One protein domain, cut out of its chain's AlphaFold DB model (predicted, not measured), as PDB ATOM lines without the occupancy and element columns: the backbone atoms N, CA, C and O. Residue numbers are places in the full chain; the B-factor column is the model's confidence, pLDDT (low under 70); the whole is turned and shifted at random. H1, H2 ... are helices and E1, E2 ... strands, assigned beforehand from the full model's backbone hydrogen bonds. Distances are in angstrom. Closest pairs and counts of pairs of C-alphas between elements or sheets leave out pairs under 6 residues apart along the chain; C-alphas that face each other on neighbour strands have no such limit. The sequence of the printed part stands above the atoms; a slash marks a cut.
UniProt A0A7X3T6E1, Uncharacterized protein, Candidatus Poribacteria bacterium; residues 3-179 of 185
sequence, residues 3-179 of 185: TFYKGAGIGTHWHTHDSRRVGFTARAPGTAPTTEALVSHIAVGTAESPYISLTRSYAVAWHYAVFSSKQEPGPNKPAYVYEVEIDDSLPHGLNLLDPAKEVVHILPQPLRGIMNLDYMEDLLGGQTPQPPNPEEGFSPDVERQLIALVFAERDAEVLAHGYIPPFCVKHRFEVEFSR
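Overview. This is residues 3 to 179 of the 185 residues of an uncharacterized protein of Candidatus Poribacteria bacterium (UniProt A0A7X3T6E1). Two small three-stranded sheets meet at their edge strands E1 and E2; helix H4 covers one face of the sheet with E1, and three helices, H3, H5 and H8, cross one another at the second sheet. From this cluster the chain reaches on through H6 and H7 and folds back through a long loop to H8, with residues 133 to 140 sticking out. The 177 printed residues hold eight named helices and six named strands, in the order E1 H1 H2 H3 E2 H4 E3 E4 H5 H6 H7 H8 E5 E6; the class is mixed. The sheets, E1 - E3 - E6 and E2 - E5 - E4, are antiparallel. The whole is only just compact, close to loose, with a radius of gyration of the C-alphas of 18.6 A and spans of 61 by 40 by 28 A.

Along the chain. E1, residues 3 to 8, begins at C-alpha 3 (225.434, 304.082, 176.230). H1 is residues 13 to 16, H2 19 to 22, H3 35 to 44, 13.7 A long, E2 51 to 55 and H4 58 to 67, 14.1 A. E3, residues 79 to 86, spans 22.8 A; E4 is 95 to 97, H5 99 to 104, H6 111 to 115 and H7 117 to 124. H8, residues 140 to 154, spans 21.3 A from C-alpha 140 (231.572, 309.592, 142.140). E5 is 157 to 161, and E6, 169 to 175, ends at C-alpha 175 (235.945, 319.431, 177.853).

Arrangement. E3 is the inner strand between E1 (N 6 and O 82, 3.0 A) and E6 (N 81 and O 173, 3.0 A). H4 and this sheet make two layers, a helix on one face of a sheet; its height over the sheet is 6.4 A, with Gly 7 and Ala 61 the closest C-alphas to E1, 4.3 A apart. H2 is on the opposite face, and H1 only grazes the sheet. The closest C-alphas of E1 and E2 are Tyr 5 and Thr 55, 5.2 A. In the second sheet E5 has E2 (N 54 and O 158, 2.9 A) and E4 (N 97 and O 159, 2.8 A) as neighbours. H3 is on it at a height of 10.2 A, while H5 and H8 only graze it. H3 and H8 touch at Ala 43 and Ala 148, C-alphas 4.5 A apart; H5 and H8 touch at Ala 100 and Leu 149, 5.3 A, at a steep tilt of 43 degrees, opposite ways. H6 and H7 touch only at the corner, at Gly 113 and Tyr 119, 5.0 A. Every O i to N i+4 pair is within hydrogen-bond range in H3, H4, H5 and H8; H7 has 3 of 4, H6 0 of 1 but 2 of 2 O i to N i+3 pairs, and H1 and H2 are too short for an i+4 pair.

Size, cuts and confidence. The C-alphas of Asn 76 and Gly 126, the two farthest apart, are 63.3 A apart. The printed part has no cut. The links H2 to H3, H4 to E3 and H7 to H8 are long. Mean pLDDT of the printed part is 89.2; residues 113 to 132, 134 and 136 to 138 are under 70.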
ATOM      1  N   THR A   3     224.866 302.748 176.004       97.44
ATOM      2  CA  THR A   3     225.434 304.082 176.230       97.44
ATOM      3  C   THR A   3     226.073 304.600 174.950       97.44
ATOM      4  O   THR A   3     226.846 303.905 174.285       97.44
ATOM      5  N   PHE A   4     225.758 305.846 174.626       98.06
ATOM      6  CA  PHE A   4     226.296 306.588 173.502       98.06
ATOM      7  C   PHE A   4     226.813 307.944 173.969       98.06
ATOM      8  O   PHE A   4     226.456 308.440 175.037       98.06
ATOM      9  N   TYR A   5     227.618 308.575 173.128       98.50
ATOM     10  CA  TYR A   5     228.212 309.870 173.388       98.50
ATOM     11  C   TYR A   5     227.982 310.821 172.225       98.50
ATOM     12  O   TYR A   5     227.894 310.418 171.062       98.50
ATOM     13  N   LYS A   6     227.917 312.113 172.545       98.06
ATOM     14  CA  LYS A   6     227.835 313.181 171.553       98.06
ATOM     15  C   LYS A   6     228.712 314.361 171.933       98.06
ATOM     16  O   LYS A   6     228.507 314.980 172.973       98.06
ATOM     17  N   GLY A   7     229.645 314.699 171.050       97.94
ATOM     18  CA  GLY A   7     230.443 315.912 171.164       97.94
ATOM     19  C   GLY A   7     229.656 317.157 170.762       97.94
ATOM     20  O   GLY A   7     228.880 317.144 169.803       97.94
ATOM     21  N   ALA A   8     229.891 318.252 171.471       97.81
ATOM     22  CA  ALA A   8     229.346 319.568 171.183       97.81
ATOM     23  C   ALA A   8     230.452 320.617 171.311       97.81
ATOM     24  O   ALA A   8     230.738 321.116 172.403       97.81
ATOM     25  N   GLY A   9     231.075 320.949 170.178       97.38
ATOM     26  CA  GLY A   9     232.093 321.991 170.129       97.38
ATOM     27  C   GLY A   9     231.527 323.388 170.350       97.38
ATOM     28  O   GLY A   9     230.330 323.634 170.182       97.38
ATOM     29  N   ILE A  10     232.393 324.322 170.724       97.94
ATOM     30  CA  ILE A  10     231.994 325.672 171.127       97.94
ATOM     31  C   ILE A  10     231.196 326.384 170.034       97.94
ATOM     32  O   ILE A  10     231.582 326.426 168.869       97.94
ATOM     33  N   GLY A  11     230.069 326.980 170.421       96.00
ATOM     34  CA  GLY A  11     229.190 327.726 169.519       96.00
ATOM     35  C   GLY A  11     228.353 326.852 168.582       96.00
ATOM     36  O   GLY A  11     227.542 327.390 167.832       96.00
ATOM     37  N   THR A  12     228.498 325.524 168.625       94.81
ATOM     38  CA  THR A  12     227.556 324.625 167.948       94.81
ATOM     39  C   THR A  12     226.179 324.687 168.613       94.81
ATOM     40  O   THR A  12     226.029 325.143 169.749       94.81
ATOM     41  N   HIS A  13     225.150 324.200 167.917       94.00
ATOM     42  CA  HIS A  13     223.782 324.202 168.440       94.00
ATOM     43  C   HIS A  13     223.673 323.503 169.813       94.00
ATOM     44  O   HIS A  13     223.088 324.062 170.735       94.00
ATOM     45  N   TRP A  14     224.327 322.351 169.991       95.62
ATOM     46  CA  TRP A  14     224.317 321.590 171.254       95.62
ATOM     47  C   TRP A  14     225.242 322.150 172.337       95.62
ATOM     48  O   TRP A  14     225.196 321.716 173.486       95.62
ATOM     49  N   HIS A  15     226.099 323.107 171.984       97.25
ATOM     50  CA  HIS A  15     226.877 323.859 172.963       97.25
ATOM     51  C   HIS A  15     226.049 324.981 173.584       97.25
ATOM     52  O   HIS A  15     226.129 325.217 174.786       97.25
ATOM     53  N   THR A  16     225.210 325.635 172.779       96.69
ATOM     54  CA  THR A  16     224.347 326.735 173.230       96.69
ATOM     55  C   THR A  16     223.013 326.262 173.810       96.69
ATOM     56  O   THR A  16     222.407 326.989 174.597       96.69
ATOM     57  N   HIS A  17     222.580 325.041 173.485       96.69
ATOM     58  CA  HIS A  17     221.349 324.431 173.989       96.69
ATOM     59  C   HIS A  17     221.679 323.177 174.798       96.69
ATOM     60  O   HIS A  17     222.128 322.173 174.252       96.69
ATOM     61  N   ASP A  18     221.452 323.236 176.113       97.50
ATOM     62  CA  ASP A  18     221.732 322.119 177.015       97.50
ATOM     63  C   ASP A  18     220.741 320.970 176.798       97.50
ATOM     64  O   ASP A  18     219.598 321.007 177.269       97.50
ATOM     65  N   SER A  19     221.194 319.926 176.111       98.06
ATOM     66  CA  SER A  19     220.374 318.764 175.756       98.06
ATOM     67  C   SER A  19     219.872 317.960 176.952       98.06
ATOM     68  O   SER A  19     218.888 317.240 176.816       98.06
ATOM     69  N   ARG A  20     220.424 318.155 178.156       98.50
ATOM     70  CA  ARG A  20     219.832 317.603 179.392       98.50
ATOM     71  C   ARG A  20     218.453 318.187 179.697       98.50
ATOM     72  O   ARG A  20     217.682 317.603 180.448       98.50
ATOM     73  N   ARG A  21     218.146 319.364 179.145       98.12
ATOM     74  CA  ARG A  21     216.877 320.072 179.353       98.12
ATOM     75  C   ARG A  21     215.919 319.895 178.186       98.12
ATOM     76  O   ARG A  21     214.717 319.813 178.406       98.12
ATOM     77  N   VAL A  22     216.446 319.872 176.962       97.81
ATOM     78  CA  VAL A  22     215.636 319.918 175.732       97.81
ATOM     79  C   VAL A  22     215.739 318.663 174.869       97.81
ATOM     80  O   VAL A  22     214.963 318.518 173.931       97.81
ATOM     81  N   GLY A  23     216.640 317.734 175.194       98.19
ATOM     82  CA  GLY A  23     216.912 316.546 174.391       98.19
ATOM     83  C   GLY A  23     217.784 316.848 173.171       98.19
ATOM     84  O   GLY A  23     218.450 317.886 173.095       98.19
ATOM     85  N   PHE A  24     217.777 315.930 172.209       98.38
ATOM     86  CA  PHE A  24     218.370 316.130 170.890       98.38
ATOM     87  C   PHE A  24     217.314 315.986 169.803       98.38
ATOM     88  O   PHE A  24     216.539 315.033 169.787       98.38
ATOM     89  N   THR A  25     217.367 316.902 168.847       97.44
ATOM     90  CA  THR A  25     216.583 316.870 167.613       97.44
ATOM     91  C   THR A  25     217.554 316.963 166.449       97.44
ATOM     92  O   THR A  25     218.581 317.622 166.565       97.44
ATOM     93  N   ALA A  26     217.275 316.323 165.319       96.19
ATOM     94  CA  ALA A  26     218.084 316.544 164.125       96.19
ATOM     95  C   ALA A  26     218.076 318.026 163.708       96.19
ATOM     96  O   ALA A  26     217.185 318.784 164.096       96.19
ATOM     97  N   ARG A  27     219.063 318.458 162.915       93.06
ATOM     98  CA  ARG A  27     219.099 319.849 162.428       93.06
ATOM     99  C   ARG A  27     217.964 320.135 161.443       93.06
ATOM    100  O   ARG A  27     217.402 321.223 161.486       93.06
ATOM    101  N   ALA A  28     217.597 319.146 160.626       95.88
ATOM    102  CA  ALA A  28     216.485 319.220 159.685       95.88
ATOM    103  C   ALA A  28     215.503 318.050 159.912       95.88
ATOM    104  O   ALA A  28     215.425 317.131 159.100       95.88
ATOM    105  N   PRO A  29     214.736 318.046 161.022       96.31
ATOM    106  CA  PRO A  29     213.903 316.904 161.414       96.31
ATOM    107  C   PRO A  29     212.705 316.658 160.482       96.31
ATOM    108  O   PRO A  29     212.079 315.608 160.563       96.31
ATOM    109  N   GLY A  30     212.362 317.623 159.621       96.00
ATOM    110  CA  GLY A  30     211.324 317.472 158.595       96.00
ATOM    111  C   GLY A  30     211.834 316.909 157.265       96.00
ATOM    112  O   GLY A  30     211.026 316.642 156.377       96.00
ATOM    113  N   THR A  31     213.150 316.751 157.100       96.12
ATOM    114  CA  THR A  31     213.742 316.178 155.888       96.12
ATOM    115  C   THR A  31     213.501 314.672 155.854       96.12
ATOM    116  O   THR A  31     213.593 313.994 156.875       96.12
ATOM    117  N   ALA A  32     213.191 314.128 154.676       96.50
ATOM    118  CA  ALA A  32     212.970 312.694 154.530       96.50
ATOM    119  C   ALA A  32     214.269 311.901 154.797       96.50
ATOM    120  O   ALA A  32     215.312 312.244 154.229       96.50
ATOM    121  N   PRO A  33     214.228 310.824 155.603       96.25
ATOM    122  CA  PRO A  33     215.377 309.954 155.821       96.25
ATOM    123  C   PRO A  33     215.613 309.083 154.580       96.25
ATOM    124  O   PRO A  33     214.978 308.046 154.395       96.25
ATOM    125  N   THR A  34     216.508 309.515 153.694       95.88
ATOM    126  CA  THR A  34     216.950 308.722 152.535       95.88
ATOM    127  C   THR A  34     218.364 308.199 152.753       95.88
ATOM    128  O   THR A  34     219.121 308.748 153.562       95.88
ATOM    129  N   THR A  35     218.755 307.157 152.012       92.69
ATOM    130  CA  THR A  35     220.140 306.670 152.050       92.69
ATOM    131  C   THR A  35     221.119 307.721 151.529       92.69
ATOM    132  O   THR A  35     222.200 307.864 152.081       92.69
ATOM    133  N   GLU A  36     220.720 308.529 150.542       93.94
ATOM    134  CA  GLU A  36     221.532 309.659 150.073       93.94
ATOM    135  C   GLU A  36     221.739 310.703 151.181       93.94
ATOM    136  O   GLU A  36     222.858 311.166 151.401       93.94
ATOM    137  N   ALA A  37     220.687 311.036 151.940       94.81
ATOM    138  CA  ALA A  37     220.807 311.933 153.086       94.81
ATOM    139  C   ALA A  37     221.726 311.347 154.172       94.81
ATOM    140  O   ALA A  37     222.487 312.089 154.786       94.81
ATOM    141  N   LEU A  38     221.685 310.027 154.386       95.69
ATOM    142  CA  LEU A  38     222.554 309.319 155.330       95.69
ATOM    143  C   LEU A  38     224.020 309.364 154.878       95.69
ATOM    144  O   LEU A  38     224.882 309.781 155.647       95.69
ATOM    145  N   VAL A  39     224.299 309.012 153.620       94.31
ATOM    146  CA  VAL A  39     225.650 309.066 153.038       94.31
ATOM    147  C   VAL A  39     226.191 310.493 153.084       94.31
ATOM    148  O   VAL A  39     227.316 310.706 153.526       94.31
ATOM    149  N   SER A  40     225.386 311.484 152.693       94.44
ATOM    150  CA  SER A  40     225.772 312.898 152.736       94.44
ATOM    151  C   SER A  40     226.047 313.383 154.163       94.44
ATOM    152  O   SER A  40     227.019 314.104 154.401       94.44
ATOM    153  N   HIS A  41     225.229 312.957 155.128       94.88
ATOM    154  CA  HIS A  41     225.421 313.257 156.546       94.88
ATOM    155  C   HIS A  41     226.769 312.763 157.060       94.88
ATOM    156  O   HIS A  41     227.501 313.555 157.650       94.88
ATOM    157  N   ILE A  42     227.121 311.508 156.782       92.94
ATOM    158  CA  ILE A  42     228.362 310.900 157.272       92.94
ATOM    159  C   ILE A  42     229.576 311.441 156.510       92.94
ATOM    160  O   ILE A  42     230.547 311.888 157.112       92.94
ATOM    161  N   ALA A  43     229.529 311.431 155.174       92.00
ATOM    162  CA  ALA A  43     230.692 311.750 154.347       92.00
ATOM    163  C   ALA A  43     231.050 313.244 154.360       92.00
ATOM    164  O   ALA A  43     232.223 313.590 154.229       92.00
ATOM    165  N   VAL A  44     230.056 314.133 154.485       90.62
ATOM    166  CA  VAL A  44     230.247 315.586 154.310       90.62
ATOM    167  C   VAL A  44     229.927 316.383 155.578       90.62
ATOM    168  O   VAL A  44     230.398 317.510 155.724       90.62
ATOM    169  N   GLY A  45     229.147 315.835 156.516       84.81
ATOM    170  CA  GLY A  45     228.728 316.572 157.710       84.81
ATOM    171  C   GLY A  45     227.759 317.714 157.382       84.81
ATOM    172  O   GLY A  45     227.991 318.865 157.762       84.81
ATOM    173  N   THR A  46     226.678 317.416 156.654       86.44
ATOM    174  CA  THR A  46     225.683 318.426 156.250       86.44
ATOM    175  C   THR A  46     224.880 318.990 157.431       86.44
ATOM    176  O   THR A  46     224.595 318.314 158.420       86.44
ATOM    177  N   ALA A  47     224.484 320.262 157.324       86.12
ATOM    178  CA  ALA A  47     223.540 320.872 158.256       86.12
ATOM    179  C   ALA A  47     222.083 320.463 157.978       86.12
ATOM    180  O   ALA A  47     221.268 320.528 158.891       86.12
ATOM    181  N   GLU A  48     221.780 319.986 156.770       91.50
ATOM    182  CA  GLU A  48     220.430 319.628 156.313       91.50
ATOM    183  C   GLU A  48     220.140 318.135 156.497       91.50
ATOM    184  O   GLU A  48     219.664 317.451 155.594       91.50
ATOM    185  N   SER A  49     220.483 317.603 157.669       95.31
ATOM    186  CA  SER A  49     220.321 316.182 157.962       95.31
ATOM    187  C   SER A  49     219.150 315.910 158.910       95.31
ATOM    188  O   SER A  49     219.021 316.616 159.925       95.31
ATOM    189  N   PRO A  50     218.346 314.860 158.643       97.31
ATOM    190  CA  PRO A  50     217.342 314.354 159.573       97.31
ATOM    191  C   PRO A  50     217.938 313.453 160.668       97.31
ATOM    192  O   PRO A  50     217.198 312.930 161.499       97.31
ATOM    193  N   TYR A  51     219.263 313.278 160.709       97.88
ATOM    194  CA  TYR A  51     219.936 312.388 161.650       97.88
ATOM    195  C   TYR A  51     220.676 313.137 162.763       97.88
ATOM    196  O   TYR A  51     221.213 314.236 162.593       97.88
ATOM    197  N   ILE A  52     220.745 312.497 163.926       97.50
ATOM    198  CA  ILE A  52     221.578 312.890 165.059       97.50
ATOM    199  C   ILE A  52     222.734 311.890 165.143       97.50
ATOM    200  O   ILE A  52     222.515 310.731 165.486       97.50
ATOM    201  N   SER A  53     223.966 312.341 164.884       96.94
ATOM    202  CA  SER A  53     225.156 311.514 165.134       96.94
ATOM    203  C   SER A  53     225.359 311.280 166.621       96.94
ATOM    204  O   SER A  53     225.433 312.245 167.402       96.94
ATOM    205  N   LEU A  54     225.500 310.011 166.969       97.81
ATOM    206  CA  LEU A  54     225.975 309.486 168.237       97.81
ATOM    207  C   LEU A  54     227.187 308.587 167.960       97.81
ATOM    208  O   LEU A  54     227.370 308.103 166.850       97.81
ATOM    209  N   THR A  55     228.008 308.333 168.970       97.38
ATOM    210  CA  THR A  55     229.103 307.356 168.887       97.38
ATOM    211  C   THR A  55     229.138 306.508 170.147       97.38
ATOM    212  O   THR A  55     228.770 306.974 171.224       97.38
ATOM    213  N   ARG A  56     229.597 305.261 170.050       96.19
ATOM    214  CA  ARG A  56     229.887 304.438 171.239       96.19
ATOM    215  C   ARG A  56     231.228 304.777 171.898       96.19
ATOM    216  O   ARG A  56     231.502 304.304 172.996       96.19
ATOM    217  N   SER A  57     232.059 305.601 171.257       96.19
ATOM    218  CA  SER A  57     233.384 305.972 171.748       96.19
ATOM    219  C   SER A  57     233.384 307.368 172.365       96.19
ATOM    220  O   SER A  57     233.214 308.375 171.674       96.19
ATOM    221  N   TYR A  58     233.664 307.447 173.669       97.31
ATOM    222  CA  TYR A  58     233.870 308.732 174.343       97.31
ATOM    223  C   TYR A  58     234.991 309.543 173.677       97.31
ATOM    224  O   TYR A  58     234.846 310.747 173.489       97.31
ATOM    225  N   ALA A  59     236.082 308.890 173.263       96.38
ATOM    226  CA  ALA A  59     237.219 309.558 172.628       96.38
ATOM    227  C   ALA A  59     236.838 310.224 171.295       96.38
ATOM    228  O   ALA A  59     237.281 311.338 171.020       96.38
ATOM    229  N   VAL A  60     235.970 309.591 170.498       95.69
ATOM    230  CA  VAL A  60     235.450 310.176 169.250       95.69
ATOM    231  C   VAL A  60     234.556 311.381 169.551       95.69
ATOM    232  O   VAL A  60     234.721 312.442 168.948       95.69
ATOM    233  N   ALA A  61     233.647 311.264 170.525       97.62
ATOM    234  CA  ALA A  61     232.800 312.382 170.942       97.62
ATOM    235  C   ALA A  61     233.625 313.555 171.493       97.62
ATOM    236  O   ALA A  61     233.346 314.710 171.169       97.62
ATOM    237  N   TRP A  62     234.661 313.268 172.283       97.50
ATOM    238  CA  TRP A  62     235.612 314.254 172.786       97.50
ATOM    239  C   TRP A  62     236.368 314.935 171.643       97.50
ATOM    240  O   TRP A  62     236.400 316.162 171.583       97.50
ATOM    241  N   HIS A  63     236.890 314.163 170.683       95.94
ATOM    242  CA  HIS A  63     237.578 314.701 169.509       95.94
ATOM    243  C   HIS A  63     236.655 315.643 168.729       95.94
ATOM    244  O   HIS A  63     237.047 316.753 168.377       95.94
ATOM    245  N   TYR A  64     235.393 315.260 168.524       95.75
ATOM    246  CA  TYR A  64     234.412 316.149 167.910       95.75
ATOM    247  C   TYR A  64     234.195 317.420 168.743       95.75
ATOM    248  O   TYR A  64     234.232 318.518 168.198       95.75
ATOM    249  N   ALA A  65     234.019 317.307 170.062       97.12
ATOM    250  CA  ALA A  65     233.838 318.463 170.938       97.12
ATOM    251  C   ALA A  65     235.013 319.460 170.854       97.12
ATOM    252  O   ALA A  65     234.789 320.669 170.839       97.12
ATOM    253  N   VAL A  66     236.249 318.975 170.740       96.44
ATOM    254  CA  VAL A  66     237.441 319.827 170.627       96.44
ATOM    255  C   VAL A  66     237.585 320.425 169.228       96.44
ATOM    256  O   VAL A  66     237.773 321.633 169.089       96.44
ATOM    257  N   PHE A  67     237.475 319.605 168.182       94.69
ATOM    258  CA  PHE A  67     237.891 319.990 166.830       94.69
ATOM    259  C   PHE A  67     236.748 320.440 165.908       94.69
ATOM    260  O   PHE A  67     237.015 320.998 164.845       94.69
ATOM    261  N   SER A  68     235.474 320.274 166.287       90.69
ATOM    262  CA  SER A  68     234.337 320.699 165.450       90.69
ATOM    263  C   SER A  68     234.054 322.205 165.504       90.69
ATOM    264  O   SER A  68     233.066 322.665 164.925       90.69
ATOM    265  N   SER A  69     234.840 322.978 166.254       92.31
ATOM    266  CA  SER A  69     234.650 324.419 166.411       92.31
ATOM    267  C   SER A  69     235.912 325.200 166.058       92.31
ATOM    268  O   SER A  69     237.021 324.680 166.099       92.31
ATOM    269  N   LYS A  70     235.748 326.483 165.714       91.62
ATOM    270  CA  LYS A  70     236.876 327.386 165.423       91.62
ATOM    271  C   LYS A  70     237.561 327.925 166.689       91.62
ATOM    272  O   LYS A  70     238.496 328.709 166.568       91.62
ATOM    273  N   GLN A  71     237.052 327.589 167.875       95.31
ATOM    274  CA  GLN A  71     237.545 328.081 169.161       95.31
ATOM    275  C   GLN A  71     238.092 326.912 169.974       95.31
ATOM    276  O   GLN A  71     237.458 325.868 170.072       95.31
ATOM    277  N   GLU A  72     239.265 327.101 170.562       95.69
ATOM    278  CA  GLU A  72     239.859 326.114 171.458       95.69
ATOM    279  C   GLU A  72     239.118 326.126 172.804       95.69
ATOM    280  O   GLU A  72     238.874 327.215 173.342       95.69
ATOM    281  N   PRO A  73     238.696 324.962 173.332       97.06
ATOM    282  CA  PRO A  73     237.969 324.930 174.586       97.06
ATOM    283  C   PRO A  73     238.879 325.120 175.790       97.06
ATOM    284  O   PRO A  73     239.885 324.439 175.939       97.06
ATOM    285  N   GLY A  74     238.488 326.030 176.680       96.62
ATOM    286  CA  GLY A  74     239.244 326.363 177.886       96.62
ATOM    287  C   GLY A  74     238.340 326.554 179.104       96.62
ATOM    288  O   GLY A  74     237.117 326.502 178.971       96.62
ATOM    289  N   PRO A  75     238.909 326.863 180.278       95.50
ATOM    290  CA  PRO A  75     238.198 326.793 181.561       95.50
ATOM    291  C   PRO A  75     236.999 327.745 181.671       95.50
ATOM    292  O   PRO A  75     236.013 327.456 182.336       95.50
ATOM    293  N   ASN A  76     237.037 328.887 180.978       96.81
ATOM    294  CA  ASN A  76     235.931 329.857 180.991       96.81
ATOM    295  C   ASN A  76     234.871 329.587 179.913       96.81
ATOM    296  O   ASN A  76     233.833 330.250 179.873       96.81
ATOM    297  N   LYS A  77     235.159 328.680 178.979       97.12
ATOM    298  CA  LYS A  77     234.292 328.357 177.849       97.12
ATOM    299  C   LYS A  77     234.605 326.935 177.380       97.12
ATOM    300  O   LYS A  77     235.234 326.783 176.333       97.12
ATOM    301  N   PRO A  78     234.210 325.909 178.146       97.81
ATOM    302  CA  PRO A  78     234.470 324.529 177.768       97.81
ATOM    303  C   PRO A  78     233.611 324.125 176.562       97.81
ATOM    304  O   PRO A  78     232.560 324.723 176.290       97.81
ATOM    305  N   ALA A  79     234.054 323.100 175.838       98.06
ATOM    306  CA  ALA A  79     233.183 322.303 174.975       98.06
ATOM    307  C   ALA A  79     232.469 321.234 175.822       98.06
ATOM    308  O   ALA A  79     232.746 321.104 177.014       98.06
ATOM    309  N   TYR A  80     231.553 320.462 175.233       98.50
ATOM    310  CA  TYR A  80     230.836 319.426 175.984       98.50
ATOM    311  C   TYR A  80     230.859 318.062 175.308       98.50
ATOM    312  O   TYR A  80     230.764 317.961 174.086       98.50
ATOM    313  N   VAL A  81     230.888 317.010 176.124       98.62
ATOM    314  CA  VAL A  81     230.499 315.654 175.723       98.62
ATOM    315  C   VAL A  81     229.267 315.259 176.520       98.62
ATOM    316  O   VAL A  81     229.266 315.309 177.747       98.62
ATOM    317  N   TYR A  82     228.207 314.884 175.820       98.75
ATOM    318  CA  TYR A  82     226.992 314.358 176.427       98.75
ATOM    319  C   TYR A  82     227.043 312.839 176.457       98.75
ATOM    320  O   TYR A  82     227.397 312.225 175.452       98.75
ATOM    321  N   GLU A  83     226.642 312.259 177.580       98.62
ATOM    322  CA  GLU A  83     226.359 310.833 177.707       98.62
ATOM    323  C   GLU A  83     224.863 310.597 177.536       98.62
ATOM    324  O   GLU A  83     224.033 311.253 178.177       98.62
ATOM    325  N   VAL A  84     224.527 309.673 176.646       98.56
ATOM    326  CA  VAL A  84     223.162 309.365 176.243       98.56
ATOM    327  C   VAL A  84     222.923 307.878 176.456       98.56
ATOM    328  O   VAL A  84     223.505 307.048 175.764       98.56
ATOM    329  N   GLU A  85     222.047 307.538 177.392       98.25
ATOM    330  CA  GLU A  85     221.604 306.168 177.621       98.25
ATOM    331  C   GLU A  85     220.240 305.953 176.974       98.25
ATOM    332  O   GLU A  85     219.281 306.696 177.219       98.25
ATOM    333  N   ILE A  86     220.160 304.927 176.132       97.31
ATOM    334  CA  ILE A  86     218.936 304.539 175.436       97.31
ATOM    335  C   ILE A  86     218.636 303.083 175.795       97.31
ATOM    336  O   ILE A  86     219.482 302.196 175.645       97.31
ATOM    337  N   ASP A  87     217.431 302.855 176.309       96.25
ATOM    338  CA  ASP A  87     216.932 301.523 176.630       96.25
ATOM    339  C   ASP A  87     216.636 300.708 175.371       96.25
ATOM    340  O   ASP A  87     216.482 301.245 174.274       96.25
ATOM    341  N   ASP A  88     216.516 299.392 175.544       91.75
ATOM    342  CA  ASP A  88     216.214 298.485 174.434       91.75
ATOM    343  C   ASP A  88     214.808 298.769 173.865       91.75
ATOM    344  O   ASP A  88     214.566 298.632 172.666       91.75
ATOM    345  N   SER A  89     213.888 299.242 174.716       95.44
ATOM    346  CA  SER A  89     212.630 299.854 174.287       95.44
ATOM    347  C   SER A  89     212.863 301.315 173.899       95.44
ATOM    348  O   SER A  89     212.860 302.204 174.756       95.44
ATOM    349  N   LEU A  90     213.054 301.564 172.603       95.69
ATOM    350  CA  LEU A  90     213.278 302.914 172.089       95.69
ATOM    351  C   LEU A  90     212.088 303.846 172.407       95.69
ATOM    352  O   LEU A  90     210.929 303.428 172.298       95.69
ATOM    353  N   PRO A  91     212.345 305.123 172.756       96.00
ATOM    354  CA  PRO A  91     211.316 306.156 172.803       96.00
ATOM    355  C   PRO A  91     210.476 306.192 171.522       96.00
ATOM    356  O   PRO A  91     210.972 305.942 170.424       96.00
ATOM    357  N   HIS A  92     209.195 306.542 171.651       97.19
ATOM    358  CA  HIS A  92     208.285 306.575 170.509       97.19
ATOM    359  C   HIS A  92     208.806 307.494 169.391       97.19
ATOM    360  O   HIS A  92     209.092 308.667 169.624       97.19
ATOM    361  N   GLY A  93     208.906 306.952 168.174       95.94
ATOM    362  CA  GLY A  93     209.389 307.675 166.995       95.94
ATOM    363  C   GLY A  93     210.913 307.788 166.880       95.94
ATOM    364  O   GLY A  93     211.384 308.350 165.894       95.94
ATOM    365  N   LEU A  94     211.682 307.258 167.838       97.88
ATOM    366  CA  LEU A  94     213.136 307.162 167.732       97.88
ATOM    367  C   LEU A  94     213.534 305.852 167.046       97.88
ATOM    368  O   LEU A  94     213.118 304.776 167.465       97.88
ATOM    369  N   ASN A  95     214.395 305.947 166.037       97.38
ATOM    370  CA  ASN A  95     215.046 304.805 165.402       97.38
ATOM    371  C   ASN A  95     216.564 304.970 165.493       97.38
ATOM    372  O   ASN A  95     217.075 306.069 165.268       97.38
ATOM    373  N   LEU A  96     217.274 303.887 165.803       97.19
ATOM    374  CA  LEU A  96     218.736 303.838 165.765       97.19
ATOM    375  C   LEU A  96     219.173 303.043 164.539       97.19
ATOM    376  O   LEU A  96     218.735 301.911 164.348       97.19
ATOM    377  N   LEU A  97     220.032 303.648 163.730       96.44
ATOM    378  CA  LEU A  97     220.571 303.076 162.506       96.44
ATOM    379  C   LEU A  97     222.057 302.789 162.690       96.44
ATOM    380  O   LEU A  97     222.786 303.573 163.306       96.44
ATOM    381  N   ASP A  98     222.483 301.670 162.121       95.44
ATOM    382  CA  ASP A  98     223.882 301.294 161.965       95.44
ATOM    383  C   ASP A  98     224.339 301.792 160.583       95.44
ATOM    384  O   ASP A  98     224.018 301.163 159.571       95.44
ATOM    385  N   PRO A  99     225.011 302.955 160.505       92.75
ATOM    386  CA  PRO A  99     225.324 303.590 159.232       92.75
ATOM    387  C   PRO A  99     226.184 302.709 158.327       92.75
ATOM    388  O   PRO A  99     225.992 302.735 157.113       92.75
ATOM    389  N   ALA A 100     227.079 301.892 158.887       91.06
ATOM    390  CA  ALA A 100     227.890 300.979 158.094       91.06
ATOM    391  C   ALA A 100     227.012 299.938 157.394       91.06
ATOM    392  O   ALA A 100     227.126 299.745 156.181       91.06
ATOM    393  N   LYS A 101     226.056 299.342 158.121       91.81
ATOM    394  CA  LYS A 101     225.075 298.433 157.513       91.81
ATOM    395  C   LYS A 101     224.260 299.134 156.441       91.81
ATOM    396  O   LYS A 101     224.162 298.602 155.340       91.81
ATOM    397  N   GLU A 102     223.704 300.311 156.714       93.38
ATOM    398  CA  GLU A 102     222.881 301.043 155.738       93.38
ATOM    399  C   GLU A 102     223.649 301.334 154.436       93.38
ATOM    400  O   GLU A 102     223.124 301.132 153.339       93.38
ATOM    401  N   VAL A 103     224.920 301.738 154.541       90.94
ATOM    402  CA  VAL A 103     225.772 302.023 153.377       90.94
ATOM    403  C   VAL A 103     226.146 300.746 152.620       90.94
ATOM    404  O   VAL A 103     226.082 300.723 151.391       90.94
ATOM    405  N   VAL A 104     226.481 299.652 153.313       89.81
ATOM    406  CA  VAL A 104     226.839 298.377 152.662       89.81
ATOM    407  C   VAL A 104     225.711 297.859 151.764       89.81
ATOM    408  O   VAL A 104     225.982 297.342 150.679       89.81
ATOM    409  N   HIS A 105     224.444 298.052 152.143       88.62
ATOM    410  CA  HIS A 105     223.300 297.599 151.341       88.62
ATOM    411  C   HIS A 105     223.155 298.305 149.986       88.62
ATOM    412  O   HIS A 105     222.490 297.764 149.099       88.62
ATOM    413  N   ILE A 106     223.766 299.478 149.797       87.12
ATOM    414  CA  ILE A 106     223.664 300.249 148.548       87.12
ATOM    415  C   ILE A 106     224.922 300.213 147.683       87.12
ATOM    416  O   ILE A 106     224.846 300.583 146.513       87.12
ATOM    417  N   LEU A 107     226.048 299.712 148.200       85.38
ATOM    418  CA  LEU A 107     227.269 299.563 147.406       85.38
ATOM    419  C   LEU A 107     227.024 298.670 146.177       85.38
ATOM    420  O   LEU A 107     226.229 297.731 146.254       85.38
ATOM    421  N   PRO A 108     227.693 298.880 145.038       81.88
ATOM    422  CA  PRO A 108     227.656 297.915 143.945       81.88
ATOM    423  C   PRO A 108     228.379 296.611 144.337       81.88
ATOM    424  O   PRO A 108     229.325 296.611 145.128       81.88
ATOM    425  N   GLN A 109     227.964 295.478 143.765       77.12
ATOM    426  CA  GLN A 109     228.813 294.278 143.747       77.12
ATOM    427  C   GLN A 109     230.080 294.588 142.919       77.12
ATOM    428  O   GLN A 109     229.947 295.281 141.909       77.12
ATOM    429  N   PRO A 110     231.295 294.132 143.298       73.38
ATOM    430  CA  PRO A 110     231.646 293.174 144.358       73.38
ATOM    431  C   PRO A 110     231.984 293.800 145.727       73.38
ATOM    432  O   PRO A 110     232.353 293.078 146.651       73.38
ATOM    433  N   LEU A 111     231.881 295.125 145.888       75.38
ATOM    434  CA  LEU A 111     232.332 295.818 147.106       75.38
ATOM    435  C   LEU A 111     231.579 295.364 148.365       75.38
ATOM    436  O   LEU A 111     232.158 295.336 149.448       75.38
ATOM    437  N   ARG A 112     230.323 294.921 148.221       73.75
ATOM    438  CA  ARG A 112     229.565 294.298 149.320       73.75
ATOM    439  C   ARG A 112     230.249 293.057 149.882       73.75
ATOM    440  O   ARG A 112     230.276 292.881 151.093       73.75
ATOM    441  N   GLY A 113     230.805 292.217 149.010       62.59
ATOM    442  CA  GLY A 113     231.441 290.962 149.400       62.59
ATOM    443  C   GLY A 113     232.756 291.146 150.152       62.59
ATOM    444  O   GLY A 113     233.128 290.284 150.931       62.59
ATOM    445  N   ILE A 114     233.437 292.283 149.975       68.62
ATOM    446  CA  ILE A 114     234.644 292.618 150.750       68.62
ATOM    447  C   ILE A 114     234.277 292.998 152.194       68.62
ATOM    448  O   ILE A 114     235.043 292.738 153.116       68.62
ATOM    449  N   MET A 115     233.105 293.606 152.388       67.88
ATOM    450  CA  MET A 115     232.695 294.205 153.664       67.88
ATOM    451  C   MET A 115     231.779 293.309 154.504       67.88
ATOM    452  O   MET A 115     231.522 293.624 155.664       67.88
ATOM    453  N   ASN A 116     231.274 292.206 153.949       67.31
ATOM    454  CA  ASN A 116     230.421 291.267 154.667       67.31
ATOM    455  C   ASN A 116     230.987 289.843 154.568       67.31
ATOM    456  O   ASN A 116     230.994 289.239 153.497       67.31
ATOM    457  N   LEU A 117     231.437 289.314 155.710       58.94
ATOM    458  CA  LEU A 117     232.008 287.969 155.827       58.94
ATOM    459  C   LEU A 117     231.018 286.870 155.418       58.94
ATOM    460  O   LEU A 117     231.438 285.894 154.805       58.94
ATOM    461  N   ASP A 118     229.720 287.063 155.658       64.81
ATOM    462  CA  ASP A 118     228.691 286.103 155.246       64.81
ATOM    463  C   ASP A 118     228.598 286.027 153.708       64.81
ATOM    464  O   ASP A 118     228.364 284.964 153.143       64.81
ATOM    465  N   TYR A 119     228.870 287.136 153.006       60.72
ATOM    466  CA  TYR A 119     228.969 287.156 151.539       60.72
ATOM    467  C   TYR A 119     230.320 286.655 151.016       60.72
ATOM    468  O   TYR A 119     230.412 286.261 149.850       60.72
ATOM    469  N   MET A 120     231.377 286.662 151.838       56.06
ATOM    470  CA  MET A 120     232.648 286.048 151.446       56.06
ATOM    471  C   MET A 120     232.505 284.534 151.290       56.06
ATOM    472  O   MET A 120     233.121 283.979 150.385       56.06
ATOM    473  N   GLU A 121     231.685 283.865 152.105       61.56
ATOM    474  CA  GLU A 121     231.435 282.423 151.953       61.56
ATOM    475  C   GLU A 121     230.776 282.094 150.602       61.56
ATOM    476  O   GLU A 121     231.222 281.173 149.913       61.56
ATOM    477  N   ASP A 122     229.817 282.912 150.156       62.81
ATOM    478  CA  ASP A 122     229.194 282.784 148.830       62.81
ATOM    479  C   ASP A 122     230.197 283.028 147.683       62.81
ATOM    480  O   ASP A 122     230.169 282.338 146.661       62.81
ATOM    481  N   LEU A 123     231.131 283.971 147.854       58.12
ATOM    482  CA  LEU A 123     232.203 284.251 146.886       58.12
ATOM    483  C   LEU A 123     233.253 283.133 146.816       58.12
ATOM    484  O   LEU A 123     233.787 282.841 145.744       58.12
ATOM    485  N   LEU A 124     233.535 282.477 147.942       59.06
ATOM    486  CA  LEU A 124     234.430 281.319 148.010       59.06
ATOM    487  C   LEU A 124     233.810 280.063 147.368       59.06
ATOM    488  O   LEU A 124     234.543 279.138 147.016       59.06
ATOM    489  N   GLY A 125     232.492 280.059 147.129       68.62
ATOM    490  CA  GLY A 125     231.738 279.003 146.444       68.62
ATOM    491  C   GLY A 125     232.051 278.803 144.951       68.62
ATOM    492  O   GLY A 125     231.500 277.886 144.342       68.62
ATOM    493  N   GLY A 126     232.955 279.591 144.352       54.88
ATOM    494  CA  GLY A 126     233.637 279.200 143.107       54.88
ATOM    495  C   GLY A 126     233.386 280.050 141.859       54.88
ATOM    496  O   GLY A 126     233.778 279.629 140.770       54.88
ATOM    497  N   GLN A 127     232.797 281.243 141.971       57.75
ATOM    498  CA  GLN A 127     232.902 282.247 140.907       57.75
ATOM    499  C   GLN A 127     233.821 283.371 141.363       57.75
ATOM    500  O   GLN A 127     233.436 284.204 142.176       57.75
ATOM    501  N   THR A 128     235.042 283.399 140.829       57.03
ATOM    502  CA  THR A 128     235.936 284.544 140.984       57.03
ATOM    503  C   THR A 128     235.261 285.746 140.322       57.03
ATOM    504  O   THR A 128     235.100 285.729 139.097       57.03
ATOM    505  N   PRO A 129     234.837 286.778 141.074       61.03
ATOM    506  CA  PRO A 129     234.287 287.972 140.458       61.03
ATOM    507  C   PRO A 129     235.363 288.565 139.551       61.03
ATOM    508  O   PRO A 129     236.499 288.796 139.972       61.03
ATOM    509  N   GLN A 130     235.020 288.761 138.280       63.72
ATOM    510  CA  GLN A 130     235.922 289.414 137.347       63.72
ATOM    511  C   GLN A 130     236.082 290.871 137.811       63.72
ATOM    512  O   GLN A 130     235.068 291.528 138.071       63.72
ATOM    513  N   PRO A 131     237.316 291.376 137.985       60.72
ATOM    514  CA  PRO A 131     237.508 292.755 138.402       60.72
ATOM    515  C   PRO A 131     236.877 293.699 137.367       60.72
ATOM    516  O   PRO A 131     236.893 293.379 136.173       60.72
ATOM    517  N   PRO A 132     236.323 294.847 137.800       63.22
ATOM    518  CA  PRO A 132     235.826 295.852 136.873       63.22
ATOM    519  C   PRO A 132     236.939 296.281 135.909       63.22
ATOM    520  O   PRO A 132     238.124 296.279 136.252       63.22
ATOM    521  N   ASN A 133     236.548 296.615 134.682       74.62
ATOM    522  CA  ASN A 133     237.479 296.998 133.629       74.62
ATOM    523  C   ASN A 133     238.152 298.330 134.029       74.62
ATOM    524  O   ASN A 133     237.434 299.272 134.358       74.62
ATOM    525  N   PRO A 134     239.493 298.461 134.011       65.19
ATOM    526  CA  PRO A 134     240.181 299.654 134.521       65.19
ATOM    527  C   PRO A 134     239.855 300.956 133.766       65.19
ATOM    528  O   PRO A 134     240.173 302.036 134.255       65.19
ATOM    529  N   GLU A 135     239.232 300.867 132.587       78.25
ATOM    530  CA  GLU A 135     238.779 302.022 131.801       78.25
ATOM    531  C   GLU A 135     237.413 302.568 132.251       78.25
ATOM    532  O   GLU A 135     237.079 303.719 131.964       78.25
ATOM    533  N   GLU A 136     236.633 301.782 132.994       68.81
ATOM    534  CA  GLU A 136     235.388 302.230 133.614       68.81
ATOM    535  C   GLU A 136     235.724 302.822 134.985       68.81
ATOM    536  O   GLU A 136     235.784 302.127 135.998       68.81
ATOM    537  N   GLY A 137     236.006 304.128 135.018       61.91
ATOM    538  CA  GLY A 137     236.166 304.848 136.281       61.91
ATOM    539  C   GLY A 137     234.964 304.619 137.208       61.91
ATOM    540  O   GLY A 137     233.827 304.484 136.754       61.91
ATOM    541  N   PHE A 138     235.201 304.580 138.520       63.00
ATOM    542  CA  PHE A 138     234.109 304.470 139.485       63.00
ATOM    543  C   PHE A 138     233.203 305.706 139.409       63.00
ATOM    544  O   PHE A 138     233.686 306.832 139.281       63.00
ATOM    545  N   SER A 139     231.886 305.504 139.526       73.12
ATOM    546  CA  SER A 139     230.963 306.627 139.704       73.12
ATOM    547  C   SER A 139     231.365 307.420 140.961       73.12
ATOM    548  O   SER A 139     231.674 306.790 141.978       73.12
ATOM    549  N   PRO A 140     231.321 308.766 140.950       72.56
ATOM    550  CA  PRO A 140     231.572 309.592 142.140       72.56
ATOM    551  C   PRO A 140     230.691 309.219 143.346       72.56
ATOM    552  O   PRO A 140     231.062 309.481 144.491       72.56
ATOM    553  N   ASP A 141     229.552 308.562 143.115       79.19
ATOM    554  CA  ASP A 141     228.688 308.051 144.181       79.19
ATOM    555  C   ASP A 141     229.365 306.934 144.989       79.19
ATOM    556  O   ASP A 141     229.216 306.876 146.209       79.19
ATOM    557  N   VAL A 142     230.169 306.085 144.338       79.50
ATOM    558  CA  VAL A 142     230.907 304.993 144.995       79.50
ATOM    559  C   VAL A 142     231.969 305.555 145.934       79.50
ATOM    560  O   VAL A 142     232.127 305.056 147.044       79.50
ATOM    561  N   GLU A 143     232.659 306.627 145.537       86.50
ATOM    562  CA  GLU A 143     233.652 307.284 146.392       86.50
ATOM    563  C   GLU A 143     233.009 307.807 147.684       86.50
ATOM    564  O   GLU A 143     233.491 307.518 148.779       86.50
ATOM    565  N   ARG A 144     231.869 308.504 147.582       86.62
ATOM    566  CA  ARG A 144     231.148 309.009 148.764       86.62
ATOM    567  C   ARG A 144     230.634 307.893 149.661       86.62
ATOM    568  O   ARG A 144     230.724 308.018 150.878       86.62
ATOM    569  N   GLN A 145     230.109 306.818 149.079       88.69
ATOM    570  CA  GLN A 145     229.647 305.656 149.838       88.69
ATOM    571  C   GLN A 145     230.808 304.989 150.588       88.69
ATOM    572  O   GLN A 145     230.675 304.686 151.769       88.69
ATOM    573  N   LEU A 146     231.971 304.826 149.953       88.00
ATOM    574  CA  LEU A 146     233.159 304.278 150.613       88.00
ATOM    575  C   LEU A 146     233.682 305.197 151.725       88.00
ATOM    576  O   LEU A 146     234.012 304.709 152.803       88.00
ATOM    577  N   ILE A 147     233.704 306.517 151.511       88.94
ATOM    578  CA  ILE A 147     234.060 307.491 152.557       88.94
ATOM    579  C   ILE A 147     233.085 307.391 153.734       88.94
ATOM    580  O   ILE A 147     233.524 307.312 154.882       88.94
ATOM    581  N   ALA A 148     231.777 307.357 153.458       89.31
ATOM    582  CA  ALA A 148     230.756 307.211 154.486       89.31
ATOM    583  C   ALA A 148     230.950 305.918 155.284       89.31
ATOM    584  O   ALA A 148     230.872 305.939 156.506       89.31
ATOM    585  N   LEU A 149     231.272 304.810 154.619       89.19
ATOM    586  CA  LEU A 149     231.533 303.539 155.285       89.19
ATOM    587  C   LEU A 149     232.770 303.596 156.189       89.19
ATOM    588  O   LEU A 149     232.710 303.184 157.343       89.19
ATOM    589  N   VAL A 150     233.879 304.155 155.695       89.69
ATOM    590  CA  VAL A 150     235.108 304.313 156.488       89.69
ATOM    591  C   VAL A 150     234.860 305.186 157.717       89.69
ATOM    592  O   VAL A 150     235.340 304.858 158.800       89.69
ATOM    593  N   PHE A 151     234.117 306.285 157.580       88.44
ATOM    594  CA  PHE A 151     233.791 307.152 158.714       88.44
ATOM    595  C   PHE A 151     232.809 306.504 159.687       88.44
ATOM    596  O   PHE A 151     233.053 306.573 160.889       88.44
ATOM    597  N   ALA A 152     231.781 305.812 159.189       88.38
ATOM    598  CA  ALA A 152     230.842 305.061 160.017       88.38
ATOM    599  C   ALA A 152     231.568 304.059 160.930       88.38
ATOM    600  O   ALA A 152     231.319 304.027 162.137       88.38
ATOM    601  N   GLU A 153     232.516 303.304 160.369       87.75
ATOM    602  CA  GLU A 153     233.336 302.335 161.104       87.75
ATOM    603  C   GLU A 153     234.336 303.018 162.051       87.75
ATOM    604  O   GLU A 153     234.384 302.708 163.243       87.75
ATOM    605  N   ARG A 154     235.118 303.988 161.551       87.38
ATOM    606  CA  ARG A 154     236.156 304.682 162.336       87.38
ATOM    607  C   ARG A 154     235.573 305.369 163.566       87.38
ATOM    608  O   ARG A 154     236.155 305.298 164.647       87.38
ATOM    609  N   ASP A 155     234.447 306.051 163.390       84.69
ATOM    610  CA  ASP A 155     233.848 306.874 164.434       84.69
ATOM    611  C   ASP A 155     232.900 306.064 165.333       84.69
ATOM    612  O   ASP A 155     232.342 306.621 166.283       84.69
ATOM    613  N   ALA A 156     232.751 304.752 165.084       80.06
ATOM    614  CA  ALA A 156     231.759 303.885 165.724       80.06
ATOM    615  C   ALA A 156     230.383 304.572 165.759       80.06
ATOM    616  O   ALA A 156     229.738 304.670 166.816       80.06
ATOM    617  N   GLU A 157     230.014 305.158 164.617       85.75
ATOM    618  CA  GLU A 157     228.888 306.070 164.509       85.75
ATOM    619  C   GLU A 157     227.574 305.293 164.590       85.75
ATOM    620  O   GLU A 157     227.413 304.214 164.030       85.75
ATOM    621  N   VAL A 158     226.613 305.864 165.303       95.50
ATOM    622  CA  VAL A 158     225.221 305.431 165.316       95.50
ATOM    623  C   VAL A 158     224.380 306.643 164.972       95.50
ATOM    624  O   VAL A 158     224.540 307.712 165.567       95.50
ATOM    625  N   LEU A 159     223.472 306.488 164.015       96.88
ATOM    626  CA  LEU A 159     222.582 307.568 163.616       96.88
ATOM    627  C   LEU A 159     221.228 307.388 164.286       96.88
ATOM    628  O   LEU A 159     220.554 306.380 164.103       96.88
ATOM    629  N   ALA A 160     220.812 308.390 165.050       97.62
ATOM    630  CA  ALA A 160     219.462 308.468 165.578       97.62
ATOM    631  C   ALA A 160     218.575 309.272 164.617       97.62
ATOM    632  O   ALA A 160     218.877 310.423 164.301       97.62
ATOM    633  N   HIS A 161     217.466 308.680 164.176       97.75
ATOM    634  CA  HIS A 161     216.406 309.355 163.431       97.75
ATOM    635  C   HIS A 161     215.184 309.530 164.339       97.75
ATOM    636  O   HIS A 161     214.622 308.544 164.817       97.75
ATOM    637  N   GLY A 162     214.796 310.782 164.595       97.12
ATOM    638  CA  GLY A 162     213.726 311.143 165.527       97.12
ATOM    639  C   GLY A 162     214.198 312.074 166.648       97.12
ATOM    640  O   GLY A 162     215.214 312.759 166.526       97.12
ATOM    641  N   TYR A 163     213.433 312.114 167.738       98.06
ATOM    642  CA  TYR A 163     213.723 312.931 168.917       98.06
ATOM    643  C   TYR A 163     214.318 312.072 170.036       98.06
ATOM    644  O   TYR A 163     213.709 311.085 170.448       98.06
ATOM    645  N   ILE A 164     215.486 312.461 170.551       98.25
ATOM    646  CA  ILE A 164     216.066 311.856 171.755       98.25
ATOM    647  C   ILE A 164     215.613 312.697 172.952       98.25
ATOM    648  O   ILE A 164     216.045 313.846 173.081       98.25
ATOM    649  N   PRO A 165     214.762 312.165 173.839       98.31
ATOM    650  CA  PRO A 165     214.211 312.941 174.937       98.31
ATOM    651  C   PRO A 165     215.264 313.259 176.012       98.31
ATOM    652  O   PRO A 165     216.263 312.547 176.140       98.31
ATOM    653  N   PRO A 166     215.042 314.294 176.844       98.31
ATOM    654  CA  PRO A 166     216.044 314.757 177.802       98.31
ATOM    655  C   PRO A 166     216.376 313.703 178.865       98.31
ATOM    656  O   PRO A 166     217.501 313.650 179.341       98.31
ATOM    657  N   PHE A 167     215.427 312.817 179.200       97.94
ATOM    658  CA  PHE A 167     215.648 311.746 180.178       97.94
ATOM    659  C   PHE A 167     216.671 310.690 179.722       97.94
ATOM    660  O   PHE A 167     217.185 309.946 180.563       97.94
ATOM    661  N   CYS A 168     216.977 310.623 178.421       98.31
ATOM    662  CA  CYS A 168     218.062 309.801 177.886       98.31
ATOM    663  C   CYS A 168     219.439 310.444 178.107       98.31
ATOM    664  O   CYS A 168     220.440 309.743 178.077       98.31
ATOM    665  N   VAL A 169     219.529 311.758 178.340       98.31
ATOM    666  CA  VAL A 169     220.805 312.476 178.494       98.31
ATOM    667  C   VAL A 169     221.204 312.506 179.969       98.31
ATOM    668  O   VAL A 169     220.709 313.332 180.737       98.31
ATOM    669  N   LYS A 170     222.089 311.596 180.382       98.25
ATOM    670  CA  LYS A 170     222.431 311.383 181.800       98.25
ATOM    671  C   LYS A 170     223.457 312.379 182.312       98.25
ATOM    672  O   LYS A 170     223.248 313.028 183.339       98.25
ATOM    673  N   HIS A 171     224.542 312.540 181.564       98.44
ATOM    674  CA  HIS A 171     225.672 313.366 181.962       98.44
ATOM    675  C   HIS A 171     226.084 314.335 180.855       98.44
ATOM    676  O   HIS A 171     225.823 314.133 179.668       98.44
ATOM    677  N   ARG A 172     226.719 315.432 181.275       98.38
ATOM    678  CA  ARG A 172     227.408 316.380 180.401       98.38
ATOM    679  C   ARG A 172     228.763 316.665 181.024       98.38
ATOM    680  O   ARG A 172     228.816 317.244 182.108       98.38
ATOM    681  N   PHE A 173     229.816 316.264 180.335       98.38
ATOM    682  CA  PHE A 173     231.194 316.495 180.734       98.38
ATOM    683  C   PHE A 173     231.698 317.776 180.086       98.38
ATOM    684  O   PHE A 173     231.455 318.012 178.899       98.38
ATOM    685  N   GLU A 174     232.376 318.602 180.870       98.25
ATOM    686  CA  GLU A 174     233.097 319.761 180.360       98.25
ATOM    687  C   GLU A 174     234.423 319.287 179.774       98.25
ATOM    688  O   GLU A 174     235.129 318.474 180.370       98.25
ATOM    689  N   VAL A 175     234.717 319.748 178.565       97.44
ATOM    690  CA  VAL A 175     235.945 319.431 177.853       97.44
ATOM    691  C   VAL A 175     236.756 320.702 177.730       97.44
ATOM    692  O   VAL A 175     236.283 321.692 177.171       97.44
ATOM    693  N   GLU A 176     237.981 320.632 178.227       96.38
ATOM    694  CA  GLU A 176     239.033 321.623 178.061       96.38
ATOM    695  C   GLU A 176     240.167 320.978 177.261       96.38
ATOM    696  O   GLU A 176     240.380 319.764 177.340       96.38
ATOM    697  N   PHE A 177     240.867 321.769 176.459       94.25
ATOM    698  CA  PHE A 177     241.985 321.296 175.658       94.25
ATOM    699  C   PHE A 177     242.971 322.433 175.443       94.25
ATOM    700  O   PHE A 177     242.574 323.507 174.997       94.25
ATOM    701  N   SER A 178     244.249 322.180 175.710       90.75
ATOM    702  CA  SER A 178     245.326 323.063 175.288       90.75
ATOM    703  C   SER A 178     246.133 322.378 174.194       90.75
ATOM    704  O   SER A 178     246.595 321.251 174.361       90.75
ATOM    705  N   ARG A 179     246.389 323.056 173.071       86.62
ATOM    706  CA  ARG A 179     247.292 322.525 172.025       86.62
ATOM    707  C   ARG A 179     248.691 322.191 172.539       86.62
ATOM    708  O   ARG A 179     249.364 321.374 171.920       86.62
TER     709      ARG A 179